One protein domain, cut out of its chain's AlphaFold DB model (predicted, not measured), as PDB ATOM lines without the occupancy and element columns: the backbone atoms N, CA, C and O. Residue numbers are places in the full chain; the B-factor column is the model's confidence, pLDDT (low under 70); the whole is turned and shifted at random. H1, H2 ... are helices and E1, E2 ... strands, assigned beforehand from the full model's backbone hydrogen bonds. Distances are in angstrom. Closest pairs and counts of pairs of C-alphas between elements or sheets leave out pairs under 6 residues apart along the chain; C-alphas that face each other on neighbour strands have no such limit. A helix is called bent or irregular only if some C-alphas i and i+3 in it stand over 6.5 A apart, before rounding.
ATOM      1  N   ASN A   2     -49.004 -13.449  10.113       60.97
ATOM      2  CA  ASN A   2     -48.069 -13.303   8.972       60.97
ATOM      3  C   ASN A   2     -47.976 -11.878   8.387       60.97
ATOM      4  O   ASN A   2     -46.900 -11.454   7.964       60.97
ATOM      5  N   THR A   3     -49.082 -11.129   8.384       70.56
ATOM      6  CA  THR A   3     -49.122  -9.735   7.916       70.56
ATOM      7  C   THR A   3     -48.347  -8.809   8.848       70.56
ATOM      8  O   THR A   3     -47.527  -8.032   8.378       70.56
ATOM      9  N   LEU A   4     -48.538  -8.958  10.163       70.94
ATOM     10  CA  LEU A   4     -47.837  -8.191  11.191       70.94
ATOM     11  C   LEU A   4     -46.325  -8.393  11.085       70.94
ATOM     12  O   LEU A   4     -45.579  -7.429  10.973       70.94
ATOM     13  N   ARG A   5     -45.885  -9.652  10.995       68.31
ATOM     14  CA  ARG A   5     -44.479 -10.020  10.782       68.31
ATOM     15  C   ARG A   5     -43.889  -9.339   9.550       68.31
ATOM     16  O   ARG A   5     -42.808  -8.766   9.618       68.31
ATOM     17  N   LYS A   6     -44.599  -9.412   8.422       69.81
ATOM     18  CA  LYS A   6     -44.159  -8.805   7.164       69.81
ATOM     19  C   LYS A   6     -44.042  -7.287   7.309       69.81
ATOM     20  O   LYS A   6     -43.020  -6.730   6.939       69.81
ATOM     21  N   THR A   7     -45.023  -6.639   7.937       72.38
ATOM     22  CA  THR A   7     -44.964  -5.205   8.243       72.38
ATOM     23  C   THR A   7     -43.778  -4.859   9.140       72.38
ATOM     24  O   THR A   7     -43.103  -3.871   8.879       72.38
ATOM     25  N   LEU A   8     -43.489  -5.659  10.164       72.88
ATOM     26  CA  LEU A   8     -42.393  -5.393  11.095       72.88
ATOM     27  C   LEU A   8     -41.017  -5.553  10.447       72.88
ATOM     28  O   LEU A   8     -40.180  -4.661  10.567       72.88
ATOM     29  N   ALA A   9     -40.819  -6.628   9.688       70.38
ATOM     30  CA  ALA A   9     -39.580  -6.860   8.958       70.38
ATOM     31  C   ALA A   9     -39.371  -5.833   7.830       70.38
ATOM     32  O   ALA A   9     -38.300  -5.244   7.727       70.38
ATOM     33  N   GLU A  10     -40.388  -5.570   7.001       73.12
ATOM     34  CA  GLU A  10     -40.257  -4.679   5.837       73.12
ATOM     35  C   GLU A  10     -40.165  -3.202   6.222       73.12
ATOM     36  O   GLU A  10     -39.447  -2.443   5.574       73.12
ATOM     37  N   LYS A  11     -40.903  -2.776   7.254       72.00
ATOM     38  CA  LYS A  11     -41.005  -1.358   7.622       72.00
ATOM     39  C   LYS A  11     -40.024  -0.951   8.718       72.00
ATOM     40  O   LYS A  11     -39.635   0.213   8.758       72.00
ATOM     41  N   TYR A  12     -39.645  -1.880   9.595       69.62
ATOM     42  CA  TYR A  12     -38.826  -1.584  10.774       69.62
ATOM     43  C   TYR A  12     -37.556  -2.442  10.870       69.62
ATOM     44  O   TYR A  12     -36.782  -2.248  11.799       69.62
ATOM     45  N   GLY A  13     -37.314  -3.362   9.929       69.31
ATOM     46  CA  GLY A  13     -36.088  -4.167   9.890       69.31
ATOM     47  C   GLY A  13     -35.954  -5.179  11.032       69.31
ATOM     48  O   GLY A  13     -34.869  -5.713  11.238       69.31
ATOM     49  N   LEU A  14     -37.032  -5.447  11.776       73.12
ATOM     50  CA  LEU A  14     -37.004  -6.375  12.904       73.12
ATOM     51  C   LEU A  14     -37.042  -7.821  12.405       73.12
ATOM     52  O   LEU A  14     -37.985  -8.228  11.719       73.12
ATOM     53  N   VAL A  15     -36.027  -8.601  12.775       72.00
ATOM     54  CA  VAL A  15     -35.942 -10.029  12.461       72.00
ATOM     55  C   VAL A  15     -36.488 -10.823  13.643       72.00
ATOM     56  O   VAL A  15     -36.034 -10.661  14.771       72.00
ATOM     57  N   ALA A  16     -37.490 -11.660  13.380       73.31
ATOM     58  CA  ALA A  16     -38.035 -12.561  14.385       73.31
ATOM     59  C   ALA A  16     -37.071 -13.734  14.619       73.31
ATOM     60  O   ALA A  16     -36.687 -14.398  13.657       73.31
ATOM     61  N   ASP A  17     -36.723 -13.983  15.879       71.06
ATOM     62  CA  ASP A  17     -35.783 -15.028  16.297       71.06
ATOM     63  C   ASP A  17     -36.501 -16.368  16.543       71.06
ATOM     64  O   ASP A  17     -36.152 -17.404  15.978       71.06
ATOM     65  N   ILE A  18     -37.604 -16.342  17.302       75.00
ATOM     66  CA  ILE A  18     -38.435 -17.520  17.599       75.00
ATOM     67  C   ILE A  18     -39.898 -17.227  17.257       75.00
ATOM     68  O   ILE A  18     -40.415 -16.148  17.556       75.00
ATOM     69  N   MET A  19     -40.576 -18.204  16.645       71.69
ATOM     70  CA  MET A  19     -41.975 -18.111  16.223       71.69
ATOM     71  C   MET A  19     -42.857 -19.154  16.912       71.69
ATOM     72  O   MET A  19     -42.542 -20.342  16.913       71.69
ATOM     73  N   HIS A  20     -44.002 -18.696  17.408       75.69
ATOM     74  CA  HIS A  20     -45.131 -19.521  17.834       75.69
ATOM     75  C   HIS A  20     -46.370 -19.158  17.008       75.69
ATOM     76  O   HIS A  20     -46.310 -18.255  16.178       75.69
ATOM     77  N   ASP A  21     -47.486 -19.856  17.205       74.06
ATOM     78  CA  ASP A  21     -48.720 -19.586  16.452       74.06
ATOM     79  C   ASP A  21     -49.364 -18.238  16.831       74.06
ATOM     80  O   ASP A  21     -49.979 -17.597  15.978       74.06
ATOM     81  N   ASP A  22     -49.135 -17.774  18.068       77.06
ATOM     82  CA  ASP A  22     -49.794 -16.592  18.650       77.06
ATOM     83  C   ASP A  22     -48.844 -15.418  18.956       77.06
ATOM     84  O   ASP A  22     -49.289 -14.318  19.293       77.06
ATOM     85  N   TYR A  23     -47.528 -15.633  18.868       81.19
ATOM     86  CA  TYR A  23     -46.524 -14.596  19.116       81.19
ATOM     87  C   TYR A  23     -45.176 -14.921  18.467       81.19
ATOM     88  O   TYR A  23     -44.902 -16.055  18.071       81.19
ATOM     89  N   PHE A  24     -44.301 -13.923  18.380       82.31
ATOM     90  CA  PHE A  24     -42.900 -14.113  17.999       82.31
ATOM     91  C   PHE A  24     -41.992 -13.198  18.819       82.31
ATOM     92  O   PHE A  24     -42.433 -12.170  19.335       82.31
ATOM     93  N   PHE A  25     -40.724 -13.583  18.930       83.44
ATOM     94  CA  PHE A  25     -39.714 -12.824  19.655       83.44
ATOM     95  C   PHE A  25     -38.782 -12.084  18.705       83.44
ATOM     96  O   PHE A  25     -38.448 -12.590  17.634       83.44
ATOM     97  N   VAL A  26     -38.334 -10.910  19.127       81.88
ATOM     98  CA  VAL A  26     -37.247 -10.149  18.512       81.88
ATOM     99  C   VAL A  26     -36.221  -9.882  19.602       81.88
ATOM    100  O   VAL A  26     -36.578  -9.381  20.671       81.88
ATOM    101  N   GLN A  27     -34.960 -10.221  19.348       77.38
ATOM    102  CA  GLN A  27     -33.875  -9.836  20.245       77.38
ATOM    103  C   GLN A  27     -33.641  -8.331  20.174       77.38
ATOM    104  O   GLN A  27     -33.675  -7.729  19.096       77.38
ATOM    105  N   LEU A  28     -33.392  -7.726  21.333       74.31
ATOM    106  CA  LEU A  28     -32.906  -6.357  21.369       74.31
ATOM    107  C   LEU A  28     -31.446  -6.338  20.882       74.31
ATOM    108  O   LEU A  28     -30.671  -7.218  21.258       74.31
ATOM    109  N   PRO A  29     -31.050  -5.366  20.039       69.06
ATOM    110  CA  PRO A  29     -29.655  -5.225  19.643       69.06
ATOM    111  C   PRO A  29     -28.757  -5.127  20.875       69.06
ATOM    112  O   PRO A  29     -29.092  -4.420  21.820       69.06
ATOM    113  N   GLU A  30     -27.624  -5.832  20.851       69.88
ATOM    114  CA  GLU A  30     -26.609  -5.787  21.916       69.88
ATOM    115  C   GLU A  30     -27.090  -6.298  23.292       69.88
ATOM    116  O   GLU A  30     -26.384  -6.131  24.285       69.88
ATOM    117  N   ASN A  31     -28.249  -6.972  23.366       72.31
ATOM    118  CA  ASN A  31     -28.752  -7.571  24.602       72.31
ATOM    119  C   ASN A  31     -29.247  -9.012  24.396       72.31
ATOM    120  O   ASN A  31     -30.265  -9.248  23.750       72.31
ATOM    121  N   GLU A  32     -28.534  -9.976  24.981       74.38
ATOM    122  CA  GLU A  32     -28.878 -11.406  24.895       74.38
ATOM    123  C   GLU A  32     -29.857 -11.851  25.999       74.38
ATOM    124  O   GLU A  32     -30.558 -12.856  25.854       74.38
ATOM    125  N   ASP A  33     -29.940 -11.085  27.087       79.50
ATOM    126  CA  ASP A  33     -30.721 -11.431  28.277       79.50
ATOM    127  C   ASP A  33     -32.198 -11.030  28.163       79.50
ATOM    128  O   ASP A  33     -33.033 -11.533  28.919       79.50
ATOM    129  N   HIS A  34     -32.536 -10.156  27.209       83.94
ATOM    130  CA  HIS A  34     -33.875  -9.605  27.036       83.94
ATOM    131  C   HIS A  34     -34.380  -9.743  25.605       83.94
ATOM    132  O   HIS A  34     -33.671  -9.517  24.624       83.94
ATOM    133  N   SER A  35     -35.667 -10.042  25.487       86.38
ATOM    134  CA  SER A  35     -36.351 -10.131  24.203       86.38
ATOM    135  C   SER A  35     -37.657  -9.354  24.222       86.38
ATOM    136  O   SER A  35     -38.302  -9.176  25.260       86.38
ATOM    137  N   LEU A  36     -38.055  -8.894  23.042       88.50
ATOM    138  CA  LEU A  36     -39.370  -8.332  22.804       88.50
ATOM    139  C   LEU A  36     -40.269  -9.404  22.213       88.50
ATOM    140  O   LEU A  36     -40.051  -9.874  21.096       88.50
ATOM    141  N   LYS A  37     -41.310  -9.766  22.950       89.88
ATOM    142  CA  LYS A  37     -42.372 -10.647  22.487       89.88
ATOM    143  C   LYS A  37     -43.500  -9.814  21.903       89.88
ATOM    144  O   LYS A  37     -44.100  -8.988  22.583       89.88
ATOM    145  N   PHE A  38     -43.815 -10.061  20.646       88.12
ATOM    146  CA  PHE A  38     -44.875  -9.383  19.918       88.12
ATOM    147  C   PHE A  38     -46.110 -10.273  19.838       88.12
ATOM    148  O   PHE A  38     -46.020 -11.413  19.379       88.12
ATOM    149  N   LEU A  39     -47.255  -9.739  20.256       88.94
ATOM    150  CA  LEU A  39     -48.545 -10.420  20.265       88.94
ATOM    151  C   LEU A  39     -49.597  -9.598  19.516       88.94
ATOM    152  O   LEU A  39     -49.522  -8.365  19.433       88.94
ATOM    153  N   GLU A  40     -50.615 -10.285  19.004       84.62
ATOM    154  CA  GLU A  40     -51.810  -9.609  18.504       84.62
ATOM    155  C   GLU A  40     -52.532  -8.893  19.658       84.62
ATOM    156  O   GLU A  40     -52.634  -9.401  20.776       84.62
ATOM    157  N   SER A  41     -52.994  -7.673  19.387       85.44
ATOM    158  CA  SER A  41     -53.823  -6.908  20.313       85.44
ATOM    159  C   SER A  41     -55.297  -7.181  20.029       85.44
ATOM    160  O   SER A  41     -55.698  -7.378  18.882       85.44
ATOM    161  N   ASN A  42     -56.120  -7.127  21.076       86.56
ATOM    162  CA  ASN A  42     -57.577  -7.134  20.930       86.56
ATOM    163  C   ASN A  42     -58.125  -5.767  20.480       86.56
ATOM    164  O   ASN A  42     -59.316  -5.642  20.191       86.56
ATOM    165  N   LEU A  43     -57.275  -4.736  20.444       84.88
ATOM    166  CA  LEU A  43     -57.615  -3.401  19.982       84.88
ATOM    167  C   LEU A  43     -57.298  -3.255  18.483       84.88
ATOM    168  O   LEU A  43     -56.273  -3.751  18.005       84.88
ATOM    169  N   PRO A  44     -58.156  -2.554  17.724       81.19
ATOM    170  CA  PRO A  44     -57.941  -2.354  16.298       81.19
ATOM    171  C   PRO A  44     -56.635  -1.594  16.038       81.19
ATOM    172  O   PRO A  44     -56.326  -0.616  16.715       81.19
ATOM    173  N   GLU A  45     -55.878  -2.059  15.040       80.81
ATOM    174  CA  GLU A  45     -54.611  -1.461  14.574       80.81
ATOM    175  C   GLU A  45     -53.509  -1.329  15.642       80.81
ATOM    176  O   GLU A  45     -52.508  -0.628  15.443       80.81
ATOM    177  N   CYS A  46     -53.667  -2.032  16.762       88.06
ATOM    178  CA  CYS A  46     -52.706  -2.060  17.848       88.06
ATOM    179  C   CYS A  46     -51.886  -3.350  17.842       88.06
ATOM    180  O   CYS A  46     -52.242  -4.363  17.235       88.06
ATOM    181  N   ILE A  47     -50.765  -3.298  18.544       87.44
ATOM    182  CA  ILE A  47     -49.882  -4.423  18.799       87.44
ATOM    183  C   ILE A  47     -49.554  -4.448  20.284       87.44
ATOM    184  O   ILE A  47     -49.358  -3.395  20.900       87.44
ATOM    185  N   ARG A  48     -49.497  -5.651  20.853       92.25
ATOM    186  CA  ARG A  48     -48.996  -5.847  22.207       92.25
ATOM    187  C   ARG A  48     -47.534  -6.270  22.135       92.25
ATOM    188  O   ARG A  48     -47.178  -7.151  21.358       92.25
ATOM    189  N   ILE A  49     -46.696  -5.624  22.929       91.44
ATOM    190  CA  ILE A  49     -45.256  -5.859  22.993       91.44
ATOM    191  C   ILE A  49     -44.922  -6.106  24.457       91.44
ATOM    192  O   ILE A  49     -45.239  -5.273  25.300       91.44
ATOM    193  N   GLU A  50     -44.320  -7.243  24.767       92.06
ATOM    194  CA  GLU A  50     -43.869  -7.600  26.110       92.06
ATOM    195  C   GLU A  50     -42.340  -7.631  26.112       92.06
ATOM    196  O   GLU A  50     -41.740  -8.335  25.302       92.06
ATOM    197  N   LEU A  51     -41.712  -6.874  27.009       90.00
ATOM    198  CA  LEU A  51     -40.300  -7.040  27.338       90.00
ATOM    199  C   LEU A  51     -40.188  -8.192  28.333       90.00
ATOM    200  O   LEU A  51     -40.799  -8.140  29.404       90.00
ATOM    201  N   ALA A  52     -39.422  -9.216  27.977       87.00
ATOM    202  CA  ALA A  52     -39.249 -10.406  28.796       87.00
ATOM    203  C   ALA A  52     -37.771 -10.754  28.982       87.00
ATOM    204  O   ALA A  52     -36.975 -10.627  28.049       87.00
ATOM    205  N   GLU A  53     -37.432 -11.252  30.172       81.94
ATOM    206  CA  GLU A  53     -36.133 -11.885  30.419       81.94
ATOM    207  C   GLU A  53     -36.089 -13.252  29.727       81.94
ATOM    208  O   GLU A  53     -36.948 -14.111  29.966       81.94
ATOM    209  N   CYS A  54     -35.061 -13.482  28.912       72.62
ATOM    210  CA  CYS A  54     -34.860 -14.721  28.160       72.62
ATOM    211  C   CYS A  54     -34.762 -15.959  29.074       72.62
ATOM    212  O   CYS A  54     -35.215 -17.038  28.696       72.62
ATOM    213  N   PHE A  55     -34.212 -15.813  30.286       62.94
ATOM    214  CA  PHE A  55     -33.954 -16.931  31.206       62.94
ATOM    215  C   PHE A  55     -35.076 -17.202  32.217       62.94
ATOM    216  O   PHE A  55     -35.255 -18.347  32.631       62.94
ATOM    217  N   ALA A  56     -35.832 -16.178  32.617       63.12
ATOM    218  CA  ALA A  56     -36.881 -16.311  33.632       63.12
ATOM    219  C   ALA A  56     -38.293 -16.408  33.036       63.12
ATOM    220  O   ALA A  56     -39.240 -16.727  33.759       63.12
ATOM    221  N   GLY A  57     -38.463 -16.090  31.745       65.69
ATOM    222  CA  GLY A  57     -39.771 -16.041  31.081       65.69
ATOM    223  C   GLY A  57     -40.734 -15.013  31.688       65.69
ATOM    224  O   GLY A  57     -41.931 -15.035  31.399       65.69
ATOM    225  N   SER A  58     -40.225 -14.136  32.553       79.44
ATOM    226  CA  SER A  58     -41.006 -13.145  33.280       79.44
ATOM    227  C   SER A  58     -41.150 -11.890  32.433       79.44
ATOM    228  O   SER A  58     -40.181 -11.409  31.846       79.44
ATOM    229  N   VAL A  59     -42.373 -11.368  32.362       86.25
ATOM    230  CA  VAL A  59     -42.656 -10.096  31.694       86.25
ATOM    231  C   VAL A  59     -42.257  -8.967  32.633       86.25
ATOM    232  O   VAL A  59     -42.793  -8.857  33.734       86.25
ATOM    233  N   ILE A  60     -41.331  -8.130  32.177       85.75
ATOM    234  CA  ILE A  60     -40.833  -6.967  32.914       85.75
ATOM    235  C   ILE A  60     -41.722  -5.753  32.644       85.75
ATOM    236  O   ILE A  60     -42.111  -5.030  33.558       85.75
ATOM    237  N   ALA A  61     -42.071  -5.546  31.374       87.69
ATOM    238  CA  ALA A  61     -42.905  -4.441  30.924       87.69
ATOM    239  C   ALA A  61     -43.766  -4.874  29.736       87.69
ATOM    240  O   ALA A  61     -43.414  -5.793  28.995       87.69
ATOM    241  N   ALA A  62     -44.903  -4.208  29.548       91.19
ATOM    242  CA  ALA A  62     -45.773  -4.447  28.409       91.19
ATOM    243  C   ALA A  62     -46.349  -3.138  27.871       91.19
ATOM    244  O   ALA A  62     -46.798  -2.282  28.635       91.19
ATOM    245  N   TRP A  63     -46.396  -3.030  26.549       92.88
ATOM    246  CA  TRP A  63     -47.019  -1.936  25.821       92.88
ATOM    247  C   TRP A  63     -48.131  -2.489  24.944       92.88
ATOM    248  O   TRP A  63     -47.985  -3.540  24.325       92.88
ATOM    249  N   GLU A  64     -49.234  -1.761  24.858       93.38
ATOM    250  CA  GLU A  64     -50.281  -2.004  23.873       93.38
ATOM    251  C   GLU A  64     -50.501  -0.699  23.116       93.38
ATOM    252  O   GLU A  64     -51.017   0.273  23.671       93.38
ATOM    253  N   VAL A  65     -49.996  -0.636  21.884       91.00
ATOM    254  CA  VAL A  65     -49.888   0.625  21.139       91.00
ATOM    255  C   VAL A  65     -50.276   0.463  19.673       91.00
ATOM    256  O   VAL A  65     -50.110  -0.617  19.107       91.00
ATOM    257  N   PRO A  66     -50.720   1.542  19.009       90.50
ATOM    258  CA  PRO A  66     -50.824   1.583  17.559       90.50
ATOM    259  C   PRO A  66     -49.498   1.255  16.866       90.50
ATOM    260  O   PRO A  66     -48.435   1.717  17.285       90.50
ATOM    261  N   LEU A  67     -49.560   0.550  15.733       83.19
ATOM    262  CA  LEU A  67     -48.363   0.144  14.977       83.19
ATOM    263  C   LEU A  67     -47.443   1.304  14.572       83.19
ATOM    264  O   LEU A  67     -46.230   1.132  14.471       83.19
ATOM    265  N   PHE A  68     -47.993   2.496  14.330       85.62
ATOM    266  CA  PHE A  68     -47.180   3.653  13.956       85.62
ATOM    267  C   PHE A  68     -46.295   4.169  15.102       85.62
ATOM    268  O   PHE A  68     -45.314   4.850  14.813       85.62
ATOM    269  N   LEU A  69     -46.607   3.823  16.360       89.31
ATOM    270  CA  LEU A  69     -45.813   4.175  17.543       89.31
ATOM    271  C   LEU A  69     -44.713   3.160  17.874       89.31
ATOM    272  O   LEU A  69     -44.003   3.304  18.870       89.31
ATOM    273  N   LEU A  70     -44.559   2.122  17.053       84.44
ATOM    274  CA  LEU A  70     -43.571   1.083  17.291       84.44
ATOM    275  C   LEU A  70     -42.142   1.623  17.500       84.44
ATOM    276  O   LEU A  70     -41.506   1.165  18.446       84.44
ATOM    277  N   PRO A  71     -41.621   2.590  16.714       84.50
ATOM    278  CA  PRO A  71     -40.273   3.110  16.940       84.50
ATOM    279  C   PRO A  71     -40.077   3.684  18.345       84.50
ATOM    280  O   PRO A  71     -39.031   3.461  18.948       84.50
ATOM    281  N   GLN A  72     -41.084   4.380  18.890       87.75
ATOM    282  CA  GLN A  72     -41.004   4.905  20.252       87.75
ATOM    283  C   GLN A  72     -40.972   3.782  21.289       87.75
ATOM    284  O   GLN A  72     -40.224   3.885  22.256       87.75
ATOM    285  N   VAL A  73     -41.746   2.710  21.095       87.56
ATOM    286  CA  VAL A  73     -41.737   1.570  22.027       87.56
ATOM    287  C   VAL A  73     -40.412   0.818  21.983       87.56
ATOM    288  O   VAL A  73     -39.892   0.457  23.032       87.56
ATOM    289  N   LEU A  74     -39.830   0.626  20.796       83.69
ATOM    290  CA  LEU A  74     -38.509   0.004  20.669       83.69
ATOM    291  C   LEU A  74     -37.434   0.820  21.391       83.69
ATOM    292  O   LEU A  74     -36.630   0.246  22.119       83.69
ATOM    293  N   GLN A  75     -37.455   2.148  21.233       84.44
ATOM    294  CA  GLN A  75     -36.528   3.033  21.937       84.44
ATOM    295  C   GLN A  75     -36.730   2.962  23.454       84.44
ATOM    296  O   GLN A  75     -35.766   2.787  24.184       84.44
ATOM    297  N   GLN A  76     -37.977   3.020  23.931       85.19
ATOM    298  CA  GLN A  76     -38.277   2.912  25.364       85.19
ATOM    299  C   GLN A  76     -37.830   1.577  25.957       85.19
ATOM    300  O   GLN A  76     -37.297   1.552  27.060       85.19
ATOM    301  N   ALA A  77     -38.046   0.470  25.243       84.12
ATOM    302  CA  ALA A  77     -37.602  -0.838  25.700       84.12
ATOM    303  C   ALA A  77     -36.073  -0.928  25.764       84.12
ATOM    304  O   ALA A  77     -35.539  -1.472  26.725       84.12
ATOM    305  N   HIS A  78     -35.377  -0.368  24.773       81.81
ATOM    306  CA  HIS A  78     -33.922  -0.283  24.779       81.81
ATOM    307  C   HIS A  78     -33.408   0.564  25.953       81.81
ATOM    308  O   HIS A  78     -32.592   0.086  26.734       81.81
ATOM    309  N   ASP A  79     -33.921   1.787  26.114       83.38
ATOM    310  CA  ASP A  79     -33.503   2.705  27.181       83.38
ATOM    311  C   ASP A  79     -33.757   2.094  28.562       83.38
ATOM    312  O   ASP A  79     -32.885   2.137  29.423       83.38
ATOM    313  N   PHE A  80     -34.906   1.435  28.746       82.44
ATOM    314  CA  PHE A  80     -35.220   0.726  29.982       82.44
ATOM    315  C   PHE A  80     -34.197  -0.371  30.290       82.44
ATOM    316  O   PHE A  80     -33.743  -0.484  31.424       82.44
ATOM    317  N   VAL A  81     -33.830  -1.185  29.298       79.81
ATOM    318  CA  VAL A  81     -32.858  -2.269  29.483       79.81
ATOM    319  C   VAL A  81     -31.465  -1.719  29.799       79.81
ATOM    320  O   VAL A  81     -30.786  -2.266  30.668       79.81
ATOM    321  N   VAL A  82     -31.053  -0.627  29.150       76.00
ATOM    322  CA  VAL A  82     -29.779   0.048  29.440       76.00
ATOM    323  C   VAL A  82     -29.775   0.617  30.860       76.00
ATOM    324  O   VAL A  82     -28.871   0.297  31.629       76.00
ATOM    325  N   GLU A  83     -30.794   1.392  31.241       74.94
ATOM    326  CA  GLU A  83     -30.896   1.986  32.583       74.94
ATOM    327  C   GLU A  83     -30.978   0.916  33.679       74.94
ATOM    328  O   GLU A  83     -30.296   1.015  34.702       74.94
ATOM    329  N   TYR A  84     -31.784  -0.129  33.466       69.12
ATOM    330  CA  TYR A  84     -31.890  -1.261  34.387       69.12
ATOM    331  C   TYR A  84     -30.535  -1.946  34.572       69.12
ATOM    332  O   TYR A  84     -30.126  -2.227  35.699       69.12
ATOM    333  N   TRP A  85     -29.796  -2.168  33.481       63.75
ATOM    334  CA  TRP A  85     -28.475  -2.781  33.551       63.75
ATOM    335  C   TRP A  85     -27.448  -1.891  34.249       63.75
ATOM    336  O   TRP A  85     -26.678  -2.380  35.078       63.75
ATOM    337  N   GLU A  86     -27.447  -0.587  33.968       62.28
ATOM    338  CA  GLU A  86     -26.584   0.368  34.664       62.28
ATOM    339  C   GLU A  86     -26.827   0.323  36.176       62.28
ATOM    340  O   GLU A  86     -25.866   0.220  36.941       62.28
ATOM    341  N   GLN A  87     -28.088   0.294  36.609       60.97
ATOM    342  CA  GLN A  87     -28.448   0.198  38.027       60.97
ATOM    343  C   GLN A  87     -27.987  -1.125  38.655       60.97
ATOM    344  O   GLN A  87     -27.291  -1.108  39.670       60.97
ATOM    345  N   VAL A  88     -28.278  -2.266  38.023       58.25
ATOM    346  CA  VAL A  88     -27.857  -3.592  38.522       58.25
ATOM    347  C   VAL A  88     -26.329  -3.735  38.545       58.25
ATOM    348  O   VAL A  88     -25.774  -4.393  39.427       58.25
ATOM    349  N   SER A  89     -25.621  -3.117  37.595       56.34
ATOM    350  CA  SER A  89     -24.155  -3.148  37.536       56.34
ATOM    351  C   SER A  89     -23.487  -2.313  38.634       56.34
ATOM    352  O   SER A  89     -22.386  -2.660  39.060       56.34
ATOM    353  N   GLN A  90     -24.146  -1.249  39.105       60.69
ATOM    354  CA  GLN A  90     -23.654  -0.384  40.184       60.69
ATOM    355  C   GLN A  90     -23.948  -0.937  41.582       60.69
ATOM    356  O   GLN A  90     -23.276  -0.551  42.537       60.69
ATOM    357  N   GLU A  91     -24.906  -1.856  41.720       53.69
ATOM    358  CA  GLU A  91     -25.184  -2.560  42.981       53.69
ATOM    359  C   GLU A  91     -24.199  -3.715  43.282       53.69
ATOM    360  O   GLU A  91     -24.433  -4.501  44.205       53.69
ATOM    361  N   LYS A  92     -23.082  -3.820  42.545       43.62
ATOM    362  CA  LYS A  92     -22.010  -4.809  42.767       43.62
ATOM    363  C   LYS A  92     -20.756  -4.226  43.411       43.62
ATOM    364  O   LYS A  92     -20.230  -3.213  42.904       43.62
TER     365      LYS A  92
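This is residues 2 to 92 of the 92 residues of an uncharacterized protein of Nostoc sp. UIC 10630 (UniProt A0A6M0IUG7). A strongly twisted sheet of four strands has one long helix, H2, packed over one of its faces and running along its strands; residues 83 to 92, of which 83 to 90 belong to H2, stick out as a free arm. The short helix H1 only grazes the sheet, with its residues 4 to 8. The printed part has 91 residues with two named helices and four named strands, along the chain H1 E1 E2 E3 E4 H2, of mixed class; the sheet's order is E1 E2 E3 E4, antiparallel throughout. It is compact, with a radius of gyration of the C-alphas of 13.3 A, yet elongated, spanning 44 by 23 by 23 A, and the arm adds to its length.

Start at H1, residues 2 to 12, and go on to E1, residues 23 to 27, an edge strand; residues 18 to 19 pair antiparallel with residues 24 to 25 of E1. Next comes E2, residues 34 to 40, near H1 and in a hairpin with E1, where you find N 26 and O 36 2.8 A apart, within hydrogen-bond range. E3, residues 46 to 53, makes a hairpin with E2, with N 37 and O 50 at 2.8 A. E4, residues 59 to 66, the other edge strand, makes a hairpin with E3, with N 49 and O 63 at 2.8 A. These strands form a meander, each the antiparallel neighbour of the one before; E1 and E4 are apart. H2, residues 67 to 90, is on one face of the sheet, making two layers, helix and sheet. Its height over the sheet is 9.3 A, and it lies over E3, along the strands at 15 degrees on the local plane. The closest C-alphas of E3 and H2 are those of Cys 46 and Leu 67, 5.7 A apart. H1 and H2 are close but not clearly touching, their closest C-alphas being those of Tyr 12 and Pro 71, 7.9 A apart. Every O i to N i+4 pair is within hydrogen-bond range in H1, and 18 of 20 in H2, which is irregular: C-alphas 68 and 71 are 7.5 A apart.

Find C-alpha 2 at (-48.069, -13.303, 8.972), where H1 begins its 15.0 A. E1 covers 13.6 A, E2 19.9 A, E3 23.0 A and E4 20.1 A. H2 runs 35.3 A from C-alpha 67 at (-48.363, 0.144, 14.977) to C-alpha 90 at (-23.654, -0.384, 40.184).

The two C-alphas farthest apart are those of Pro 44 and Lys 92, 44.7 A. The printed part has no cut and no long link. Its mean pLDDT is 78.0, and residues 84 to 92 are among those under 70.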